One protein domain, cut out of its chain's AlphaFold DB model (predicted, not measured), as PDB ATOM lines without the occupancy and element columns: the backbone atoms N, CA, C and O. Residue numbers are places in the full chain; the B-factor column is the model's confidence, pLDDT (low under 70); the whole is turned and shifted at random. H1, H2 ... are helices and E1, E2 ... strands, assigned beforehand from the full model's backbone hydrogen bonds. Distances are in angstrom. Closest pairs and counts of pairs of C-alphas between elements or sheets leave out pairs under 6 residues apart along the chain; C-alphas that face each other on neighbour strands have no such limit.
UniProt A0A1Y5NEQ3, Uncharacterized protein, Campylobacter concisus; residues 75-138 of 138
ATOM      1  N   SER A  75      -3.844 -50.945  -2.479       65.69
ATOM      2  CA  SER A  75      -3.191 -50.280  -3.628       65.69
ATOM      3  C   SER A  75      -2.226 -49.158  -3.213       65.69
ATOM      4  O   SER A  75      -1.875 -48.310  -4.029       65.69
ATOM      5  N   VAL A  76      -1.833 -49.113  -1.936       64.38
ATOM      6  CA  VAL A  76      -1.299 -47.913  -1.263       64.38
ATOM      7  C   VAL A  76       0.054 -47.444  -1.823       64.38
ATOM      8  O   VAL A  76       0.374 -46.264  -1.699       64.38
ATOM      9  N   ASP A  77       0.782 -48.308  -2.538       69.50
ATOM     10  CA  ASP A  77       2.141 -48.014  -3.014       69.50
ATOM     11  C   ASP A  77       2.301 -47.987  -4.546       69.50
ATOM     12  O   ASP A  77       3.386 -47.691  -5.049       69.50
ATOM     13  N   ASN A  78       1.236 -48.244  -5.321       84.25
ATOM     14  CA  ASN A  78       1.299 -48.232  -6.786       84.25
ATOM     15  C   ASN A  78       0.510 -47.057  -7.378       84.25
ATOM     16  O   ASN A  78      -0.713 -47.101  -7.520       84.25
ATOM     17  N   LYS A  79       1.232 -46.003  -7.779       86.44
ATOM     18  CA  LYS A  79       0.657 -44.789  -8.378       86.44
ATOM     19  C   LYS A  79      -0.273 -45.086  -9.556       86.44
ATOM     20  O   LYS A  79      -1.358 -44.509  -9.623       86.44
ATOM     21  N   ASP A  80       0.158 -45.918 -10.498       88.06
ATOM     22  CA  ASP A  80      -0.603 -46.152 -11.729       88.06
ATOM     23  C   ASP A  80      -1.888 -46.926 -11.431       88.06
ATOM     24  O   ASP A  80      -2.944 -46.633 -11.993       88.06
ATOM     25  N   GLU A  81      -1.831 -47.836 -10.460       87.75
ATOM     26  CA  GLU A  81      -2.997 -48.550  -9.953       87.75
ATOM     27  C   GLU A  81      -3.983 -47.615  -9.237       87.75
ATOM     28  O   GLU A  81      -5.185 -47.665  -9.512       87.75
ATOM     29  N   ILE A  82      -3.491 -46.715  -8.376       88.25
ATOM     30  CA  ILE A  82      -4.313 -45.694  -7.705       88.25
ATOM     31  C   ILE A  82      -5.022 -44.824  -8.748       88.25
ATOM     32  O   ILE A  82      -6.240 -44.642  -8.685       88.25
ATOM     33  N   LEU A  83      -4.287 -44.304  -9.737       90.62
ATOM     34  CA  LEU A  83      -4.852 -43.450 -10.784       90.62
ATOM     35  C   LEU A  83      -5.871 -44.201 -11.653       90.62
ATOM     36  O   LEU A  83      -6.935 -43.651 -11.946       90.62
ATOM     37  N   ALA A  84      -5.593 -45.454 -12.022       89.25
ATOM     38  CA  ALA A  84      -6.517 -46.287 -12.789       89.25
ATOM     39  C   ALA A  84      -7.819 -46.561 -12.018       89.25
ATOM     40  O   ALA A  84      -8.910 -46.385 -12.571       89.25
ATOM     41  N   ARG A  85      -7.731 -46.917 -10.728       87.19
ATOM     42  CA  ARG A  85      -8.906 -47.158  -9.870       87.19
ATOM     43  C   ARG A  85      -9.719 -45.881  -9.643       87.19
ATOM     44  O   ARG A  85     -10.948 -45.928  -9.722       87.19
ATOM     45  N   LEU A  86      -9.067 -44.734  -9.430       89.62
ATOM     46  CA  LEU A  86      -9.740 -43.434  -9.306       89.62
ATOM     47  C   LEU A  86     -10.463 -43.035 -10.596       89.62
ATOM     48  O   LEU A  86     -11.604 -42.574 -10.540       89.62
ATOM     49  N   LYS A  87      -9.822 -43.226 -11.755       90.50
ATOM     50  CA  LYS A  87     -10.419 -42.934 -13.064       90.50
ATOM     51  C   LYS A  87     -11.633 -43.823 -13.332       90.50
ATOM     52  O   LYS A  87     -12.717 -43.299 -13.569       90.50
ATOM     53  N   SER A  88     -11.475 -45.142 -13.201       87.12
ATOM     54  CA  SER A  88     -12.567 -46.106 -13.386       87.12
ATOM     55  C   SER A  88     -13.729 -45.838 -12.429       87.12
ATOM     56  O   SER A  88     -14.894 -45.896 -12.813       87.12
ATOM     57  N   THR A  89     -13.444 -45.473 -11.178       81.44
ATOM     58  CA  THR A  89     -14.510 -45.118 -10.236       81.44
ATOM     59  C   THR A  89     -15.229 -43.848 -10.671       81.44
ATOM     60  O   THR A  89     -16.452 -43.836 -10.707       81.44
ATOM     61  N   LYS A  90     -14.503 -42.800 -11.074       85.44
ATOM     62  CA  LYS A  90     -15.111 -41.555 -11.562       85.44
ATOM     63  C   LYS A  90     -16.023 -41.755 -12.776       85.44
ATOM     64  O   LYS A  90     -17.005 -41.021 -12.895       85.44
ATOM     65  N   GLU A  91     -15.707 -42.713 -13.643       86.81
ATOM     66  CA  GLU A  91     -16.540 -43.100 -14.791       86.81
ATOM     67  C   GLU A  91     -17.857 -43.768 -14.362       86.81
ATOM     68  O   GLU A  91     -18.865 -43.609 -15.041       86.81
ATOM     69  N   ASN A  92     -17.868 -44.457 -13.216       81.44
ATOM     70  CA  ASN A  92     -19.056 -45.116 -12.662       81.44
ATOM     71  C   ASN A  92     -19.860 -44.235 -11.686       81.44
ATOM     72  O   ASN A  92     -20.960 -44.607 -11.288       81.44
ATOM     73  N   LEU A  93     -19.322 -43.081 -11.282       80.44
ATOM     74  CA  LEU A  93     -19.995 -42.133 -10.395       80.44
ATOM     75  C   LEU A  93     -20.980 -41.247 -11.162       80.44
ATOM     76  O   LEU A  93     -20.765 -40.905 -12.329       80.44
ATOM     77  N   LYS A  94     -22.025 -40.784 -10.465       78.94
ATOM     78  CA  LYS A  94     -22.989 -39.814 -11.007       78.94
ATOM     79  C   LYS A  94     -22.255 -38.574 -11.549       78.94
ATOM     80  O   LYS A  94     -21.253 -38.122 -10.986       78.94
ATOM     81  N   SER A  95     -22.759 -37.998 -12.643       81.12
ATOM     82  CA  SER A  95     -22.099 -36.903 -13.379       81.12
ATOM     83  C   SER A  95     -21.830 -35.651 -12.537       81.12
ATOM     84  O   SER A  95     -20.857 -34.947 -12.791       81.12
ATOM     85  N   ILE A  96     -22.649 -35.411 -11.508       78.12
ATOM     86  CA  ILE A  96     -22.493 -34.307 -10.552       78.12
ATOM     87  C   ILE A  96     -21.224 -34.419  -9.693       78.12
ATOM     88  O   ILE A  96     -20.738 -33.414  -9.176       78.12
ATOM     89  N   VAL A  97     -20.643 -35.615  -9.557       81.62
ATOM     90  CA  VAL A  97     -19.373 -35.785  -8.850       81.62
ATOM     91  C   VAL A  97     -18.244 -35.255  -9.723       81.62
ATOM     92  O   VAL A  97     -17.919 -35.834 -10.759       81.62
ATOM     93  N   ILE A  98     -17.613 -34.170  -9.279       82.38
ATOM     94  CA  ILE A  98     -16.586 -33.442 -10.040       82.38
ATOM     95  C   ILE A  98     -15.231 -34.163 -10.108       82.38
ATOM     96  O   ILE A  98     -14.436 -33.901 -11.009       82.38
ATOM     97  N   GLY A  99     -14.950 -35.086  -9.187       85.62
ATOM     98  CA  GLY A  99     -13.676 -35.798  -9.132       85.62
ATOM     99  C   GLY A  99     -13.586 -36.757  -7.951       85.62
ATOM    100  O   GLY A  99     -14.275 -36.580  -6.951       85.62
ATOM    101  N   ALA A 100     -12.715 -37.756  -8.075       87.12
ATOM    102  CA  ALA A 100     -12.317 -38.636  -6.981       87.12
ATOM    103  C   ALA A 100     -10.829 -38.426  -6.684       87.12
ATOM    104  O   ALA A 100     -10.026 -38.287  -7.611       87.12
ATOM    105  N   TYR A 101     -10.467 -38.396  -5.402       88.06
ATOM    106  CA  TYR A 101      -9.109 -38.088  -4.961       88.06
ATOM    107  C   TYR A 101      -8.657 -39.043  -3.860       88.06
ATOM    108  O   TYR A 101      -9.441 -39.394  -2.981       88.06
ATOM    109  N   PHE A 102      -7.380 -39.411  -3.892       87.25
ATOM    110  CA  PHE A 102      -6.712 -40.176  -2.847       87.25
ATOM    111  C   PHE A 102      -5.553 -39.353  -2.287       87.25
ATOM    112  O   PHE A 102      -4.666 -38.952  -3.041       87.25
ATOM    113  N   ALA A 103      -5.575 -39.088  -0.982       88.12
ATOM    114  CA  ALA A 103      -4.496 -38.411  -0.275       88.12
ATOM    115  C   ALA A 103      -3.650 -39.450   0.468       88.12
ATOM    116  O   ALA A 103      -4.146 -40.118   1.373       88.12
ATOM    117  N   ALA A 104      -2.385 -39.583   0.080       86.25
ATOM    118  CA  ALA A 104      -1.459 -40.515   0.699       86.25
ATOM    119  C   ALA A 104      -0.873 -39.917   1.983       86.25
ATOM    120  O   ALA A 104      -0.277 -38.839   1.983       86.25
ATOM    121  N   GLU A 105      -1.024 -40.642   3.088       83.62
ATOM    122  CA  GLU A 105      -0.524 -40.207   4.395       83.62
ATOM    123  C   GLU A 105       1.008 -40.195   4.456       83.62
ATOM    124  O   GLU A 105       1.603 -39.294   5.053       83.62
ATOM    125  N   SER A 106       1.633 -41.181   3.804       84.38
ATOM    126  CA  SER A 106       3.073 -41.450   3.842       84.38
ATOM    127  C   SER A 106       3.917 -40.300   3.297       84.38
ATOM    128  O   SER A 106       4.941 -39.960   3.883       84.38
ATOM    129  N   ASN A 107       3.486 -39.684   2.195       86.19
ATOM    130  CA  ASN A 107       4.244 -38.660   1.471       86.19
ATOM    131  C   ASN A 107       3.477 -37.337   1.284       86.19
ATOM    132  O   ASN A 107       4.033 -36.383   0.752       86.19
ATOM    133  N   GLY A 108       2.212 -37.253   1.708       87.56
ATOM    134  CA  GLY A 108       1.386 -36.056   1.527       87.56
ATOM    135  C   GLY A 108       0.937 -35.816   0.081       87.56
ATOM    136  O   GLY A 108       0.467 -34.726  -0.239       87.56
ATOM    137  N   TYR A 109       1.067 -36.799  -0.814       91.00
ATOM    138  CA  TYR A 109       0.665 -36.640  -2.212       91.00
ATOM    139  C   TYR A 109      -0.846 -36.770  -2.361       91.00
ATOM    140  O   TYR A 109      -1.513 -37.480  -1.609       91.00
ATOM    141  N   THR A 110      -1.401 -36.107  -3.372       91.19
ATOM    142  CA  THR A 110      -2.807 -36.271  -3.756       91.19
ATOM    143  C   THR A 110      -2.915 -36.722  -5.199       91.19
ATOM    144  O   THR A 110      -2.481 -36.021  -6.110       91.19
ATOM    145  N   TYR A 111      -3.542 -37.870  -5.413       91.06
ATOM    146  CA  TYR A 111      -3.807 -38.444  -6.727       91.06
ATOM    147  C   TYR A 111      -5.261 -38.174  -7.101       91.06
ATOM    148  O   TYR A 111      -6.154 -38.389  -6.283       91.06
ATOM    149  N   GLY A 112      -5.508 -37.681  -8.313       91.62
ATOM    150  CA  GLY A 112      -6.848 -37.359  -8.799       91.62
ATOM    151  C   GLY A 112      -7.291 -38.240  -9.961       91.62
ATOM    152  O   GLY A 112      -6.492 -38.620 -10.816       91.62
ATOM    153  N   SER A 113      -8.599 -38.481 -10.064       91.38
ATOM    154  CA  SER A 113      -9.228 -39.190 -11.191       91.38
ATOM    155  C   SER A 113      -9.033 -38.502 -12.548       91.38
ATOM    156  O   SER A 113      -9.230 -39.113 -13.592       91.38
ATOM    157  N   ASN A 114      -8.639 -37.227 -12.546       90.38
ATOM    158  CA  ASN A 114      -8.259 -36.462 -13.735       90.38
ATOM    159  C   ASN A 114      -6.807 -36.718 -14.191       90.38
ATOM    160  O   ASN A 114      -6.312 -36.013 -15.067       90.38
ATOM    161  N   GLY A 115      -6.102 -37.665 -13.564       89.19
ATOM    162  CA  GLY A 115      -4.708 -37.995 -13.861       89.19
ATOM    163  C   GLY A 115      -3.684 -37.032 -13.255       89.19
ATOM    164  O   GLY A 115      -2.483 -37.273 -13.367       89.19
ATOM    165  N   LYS A 116      -4.115 -35.949 -12.595       91.06
ATOM    166  CA  LYS A 116      -3.194 -35.020 -11.931       91.06
ATOM    167  C   LYS A 116      -2.736 -35.594 -10.593       91.06
ATOM    168  O   LYS A 116      -3.519 -36.171  -9.843       91.06
ATOM    169  N   THR A 117      -1.456 -35.396 -10.293       92.38
ATOM    170  CA  THR A 117      -0.864 -35.648  -8.975       92.38
ATOM    171  C   THR A 117      -0.410 -34.312  -8.404       92.38
ATOM    172  O   THR A 117       0.309 -33.587  -9.089       92.38
ATOM    173  N   LEU A 118      -0.852 -33.987  -7.190       91.62
ATOM    174  CA  LEU A 118      -0.397 -32.825  -6.431       91.62
ATOM    175  C   LEU A 118       0.621 -33.277  -5.390       91.62
ATOM    176  O   LEU A 118       0.415 -34.294  -4.722       91.62
ATOM    177  N   THR A 119       1.690 -32.504  -5.252       92.19
ATOM    178  CA  THR A 119       2.810 -32.777  -4.347       92.19
ATOM    179  C   THR A 119       3.072 -31.566  -3.447       92.19
ATOM    180  O   THR A 119       2.956 -30.427  -3.920       92.19
ATOM    181  N   PRO A 120       3.429 -31.761  -2.165       88.81
ATOM    182  CA  PRO A 120       3.738 -30.653  -1.264       88.81
ATOM    183  C   PRO A 120       4.854 -29.740  -1.788       88.81
ATOM    184  O   PRO A 120       4.768 -28.521  -1.656       88.81
ATOM    185  N   GLU A 121       5.871 -30.310  -2.430       90.31
ATOM    186  CA  GLU A 121       7.078 -29.600  -2.859       90.31
ATOM    187  C   GLU A 121       6.808 -28.680  -4.055       90.31
ATOM    188  O   GLU A 121       7.268 -27.537  -4.085       90.31
ATOM    189  N   LYS A 122       6.055 -29.170  -5.046       92.62
ATOM    190  CA  LYS A 122       5.792 -28.440  -6.292       92.62
ATOM    191  C   LYS A 122       4.549 -27.565  -6.200       92.62
ATOM    192  O   LYS A 122       4.551 -26.435  -6.684       92.62
ATOM    193  N   ASP A 123       3.491 -28.095  -5.597       91.38
ATOM    194  CA  ASP A 123       2.160 -27.490  -5.632       91.38
ATOM    195  C   ASP A 123       1.826 -26.752  -4.331       91.38
ATOM    196  O   ASP A 123       0.773 -26.120  -4.239       91.38
ATOM    197  N   LYS A 124       2.714 -26.814  -3.322       89.31
ATOM    198  CA  LYS A 124       2.510 -26.230  -1.982       89.31
ATOM    199  C   LYS A 124       1.172 -26.655  -1.371       89.31
ATOM    200  O   LYS A 124       0.515 -25.888  -0.666       89.31
ATOM    201  N   TYR A 125       0.754 -27.882  -1.676       86.44
ATOM    202  CA  TYR A 125      -0.529 -28.437  -1.282       86.44
ATOM    203  C   TYR A 125      -0.326 -29.564  -0.271       86.44
ATOM    204  O   TYR A 125       0.242 -30.599  -0.604       86.44
ATOM    205  N   GLU A 126      -0.821 -29.362   0.953       87.25
ATOM    206  CA  GLU A 126      -0.767 -30.345   2.037       87.25
ATOM    207  C   GLU A 126      -2.181 -30.885   2.326       87.25
ATOM    208  O   GLU A 126      -2.985 -30.199   2.975       87.25
ATOM    209  N   PRO A 127      -2.538 -32.090   1.837       85.56
ATOM    210  CA  PRO A 127      -3.874 -32.646   2.022       85.56
ATOM    211  C   PRO A 127      -4.168 -33.019   3.479       85.56
ATOM    212  O   PRO A 127      -5.322 -32.932   3.899       85.56
ATOM    213  N   ARG A 128      -3.159 -33.392   4.278       84.00
ATOM    214  CA  ARG A 128      -3.353 -33.922   5.643       84.00
ATOM    215  C   ARG A 128      -3.822 -32.857   6.632       84.00
ATOM    216  O   ARG A 128      -4.496 -33.184   7.604       84.00
ATOM    217  N   GLY A 129      -3.523 -31.587   6.354       80.38
ATOM    218  CA  GLY A 129      -4.007 -30.438   7.125       80.38
ATOM    219  C   GLY A 129      -5.428 -29.987   6.764       80.38
ATOM    220  O   GLY A 129      -5.941 -29.033   7.348       80.38
ATOM    221  N   ARG A 130      -6.086 -30.623   5.785       78.00
ATOM    222  CA  ARG A 130      -7.416 -30.208   5.314       78.00
ATOM    223  C   ARG A 130      -8.506 -30.816   6.192       78.00
ATOM    224  O   ARG A 130      -8.478 -32.004   6.505       78.00
ATOM    225  N   GLY A 131      -9.543 -30.028   6.489       75.25
ATOM    226  CA  GLY A 131     -10.666 -30.463   7.330       75.25
ATOM    227  C   GLY A 131     -11.394 -31.720   6.831       75.25
ATOM    228  O   GLY A 131     -11.939 -32.458   7.643       75.25
ATOM    229  N   LEU A 132     -11.379 -31.995   5.521       72.06
ATOM    230  CA  LEU A 132     -11.922 -33.237   4.960       72.06
ATOM    231  C   LEU A 132     -11.096 -34.461   5.391       72.06
ATOM    232  O   LEU A 132     -11.658 -35.395   5.947       72.06
ATOM    233  N   VAL A 133      -9.772 -34.425   5.205       75.38
ATOM    234  CA  VAL A 133      -8.867 -35.529   5.572       75.38
ATOM    235  C   VAL A 133      -8.825 -35.720   7.087       75.38
ATOM    236  O   VAL A 133      -8.862 -36.847   7.564       75.38
ATOM    237  N   TYR A 134      -8.837 -34.626   7.854       74.25
ATOM    238  CA  TYR A 134      -8.905 -34.688   9.315       74.25
ATOM    239  C   TYR A 134     -10.167 -35.407   9.819       74.25
ATOM    240  O   TYR A 134     -10.094 -36.184  10.765       74.25
ATOM    241  N   ARG A 135     -11.323 -35.179   9.179       70.62
ATOM    242  CA  ARG A 135     -12.582 -35.839   9.552       70.62
ATOM    243  C   ARG A 135     -12.627 -37.322   9.189       70.62
ATOM    244  O   ARG A 135     -13.315 -38.053   9.880       70.62
ATOM    245  N   CYS A 136     -11.901 -37.761   8.163       71.19
ATOM    246  CA  CYS A 136     -11.818 -39.177   7.787       71.19
ATOM    247  C   CYS A 136     -10.856 -39.999   8.667       71.19
ATOM    248  O   CYS A 136     -10.842 -41.219   8.554       71.19
ATOM    249  N   LYS A 137     -10.026 -39.348   9.496       67.62
ATOM    250  CA  LYS A 137      -9.085 -40.009  10.420       67.62
ATOM    251  C   LYS A 137      -9.664 -40.285  11.813       67.62
ATOM    252  O   LYS A 137      -9.030 -41.008  12.577       67.62
ATOM    253  N   LYS A 138     -10.783 -39.644  12.164       51.72
ATOM    254  CA  LYS A 138     -11.514 -39.883  13.416       51.72
ATOM    255  C   LYS A 138     -12.512 -41.010  13.225       51.72
ATOM    256  O   LYS A 138     -12.704 -41.744  14.212       51.72
TER     257      LYS A 138
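What this domain is: This is residues 75 to 138 of the 138 residues of an uncharacterized protein of Campylobacter concisus (UniProt A0A1Y5NEQ3). What is the main picture? A small two-stranded hairpin, E1 and E2, lies near the middle, and the long helix H1 packs on it from one side. The short helices H2 and H3 sit away from H1 and apart from each other, on a body made largely of loops. What else marks the outline? Residues 92 to 97 stick out, and residues 117 to 118 pair with 110 to 111 of E2 beside the hairpin. How is it made up? The printed part has 64 residues, with three named helices and two named strands in the order H1, E1, E2, H2, H3; the sheet order is E1 - E2, antiparallel. The class is mostly helix, though under half of the residues are in named elements; the whole is compact, with a radius of gyration of the C-alphas of 12.0 A, and spans 29 by 24 by 21 A.

How they stand to each other: How do the strands pair? E1, residues 101 to 103, and E2, residues 110 to 112, form an antiparallel hairpin, with 166 degrees between their directions. N 102 and O 111 are 2.9 A apart and N 111 and O 102 are 2.8 A apart, both within hydrogen-bond range. Where is the longest helix? H1, residues 79 to 92, has 6 pairs of C-alphas within 8 A of E2, the closest those of Leu 83 and Tyr 111 at 6.5 A. With E1 it has 3 such pairs, the closest those of Leu 86 and Tyr 101 at 6.9 A. And the short helices? H2, residues 120 to 123, is apart from H1, E1 and H3, residues 131 to 136. H3 is apart from H1 and E2, and its closest C-alpha pair with E1 is Val 133 and Ala 103, 7.8 A. Are the helix backbones complete? In H1 and H3 every O i to N i+4 pair is within hydrogen-bond range, while H2 is too short for such a pair.

Where its parts are: Where does H1 run? Its C-alphas go from Lys 79 at (0.657, -44.789, -8.378) to Asn 92 at (-19.056, -45.116, -12.662), 20.2 A. How long are the others? E1 and E2 each measure 6.6 A from first to last C-alpha, H2 5.6 A and H3 8.8 A. Where does H3 end? It ends at C-alpha 136, (-11.818, -39.177, 7.787).

The domain as a whole: How large is it? The two C-alphas farthest apart are those of Lys 94 and Glu 121, 32.8 A. Is there a cut or a long link? The printed part has no cut, and the four links between named elements are short. Where is confidence low? Mean pLDDT of the printed part is 83.8, and residues 75 to 77 and 137 to 138 are under 70.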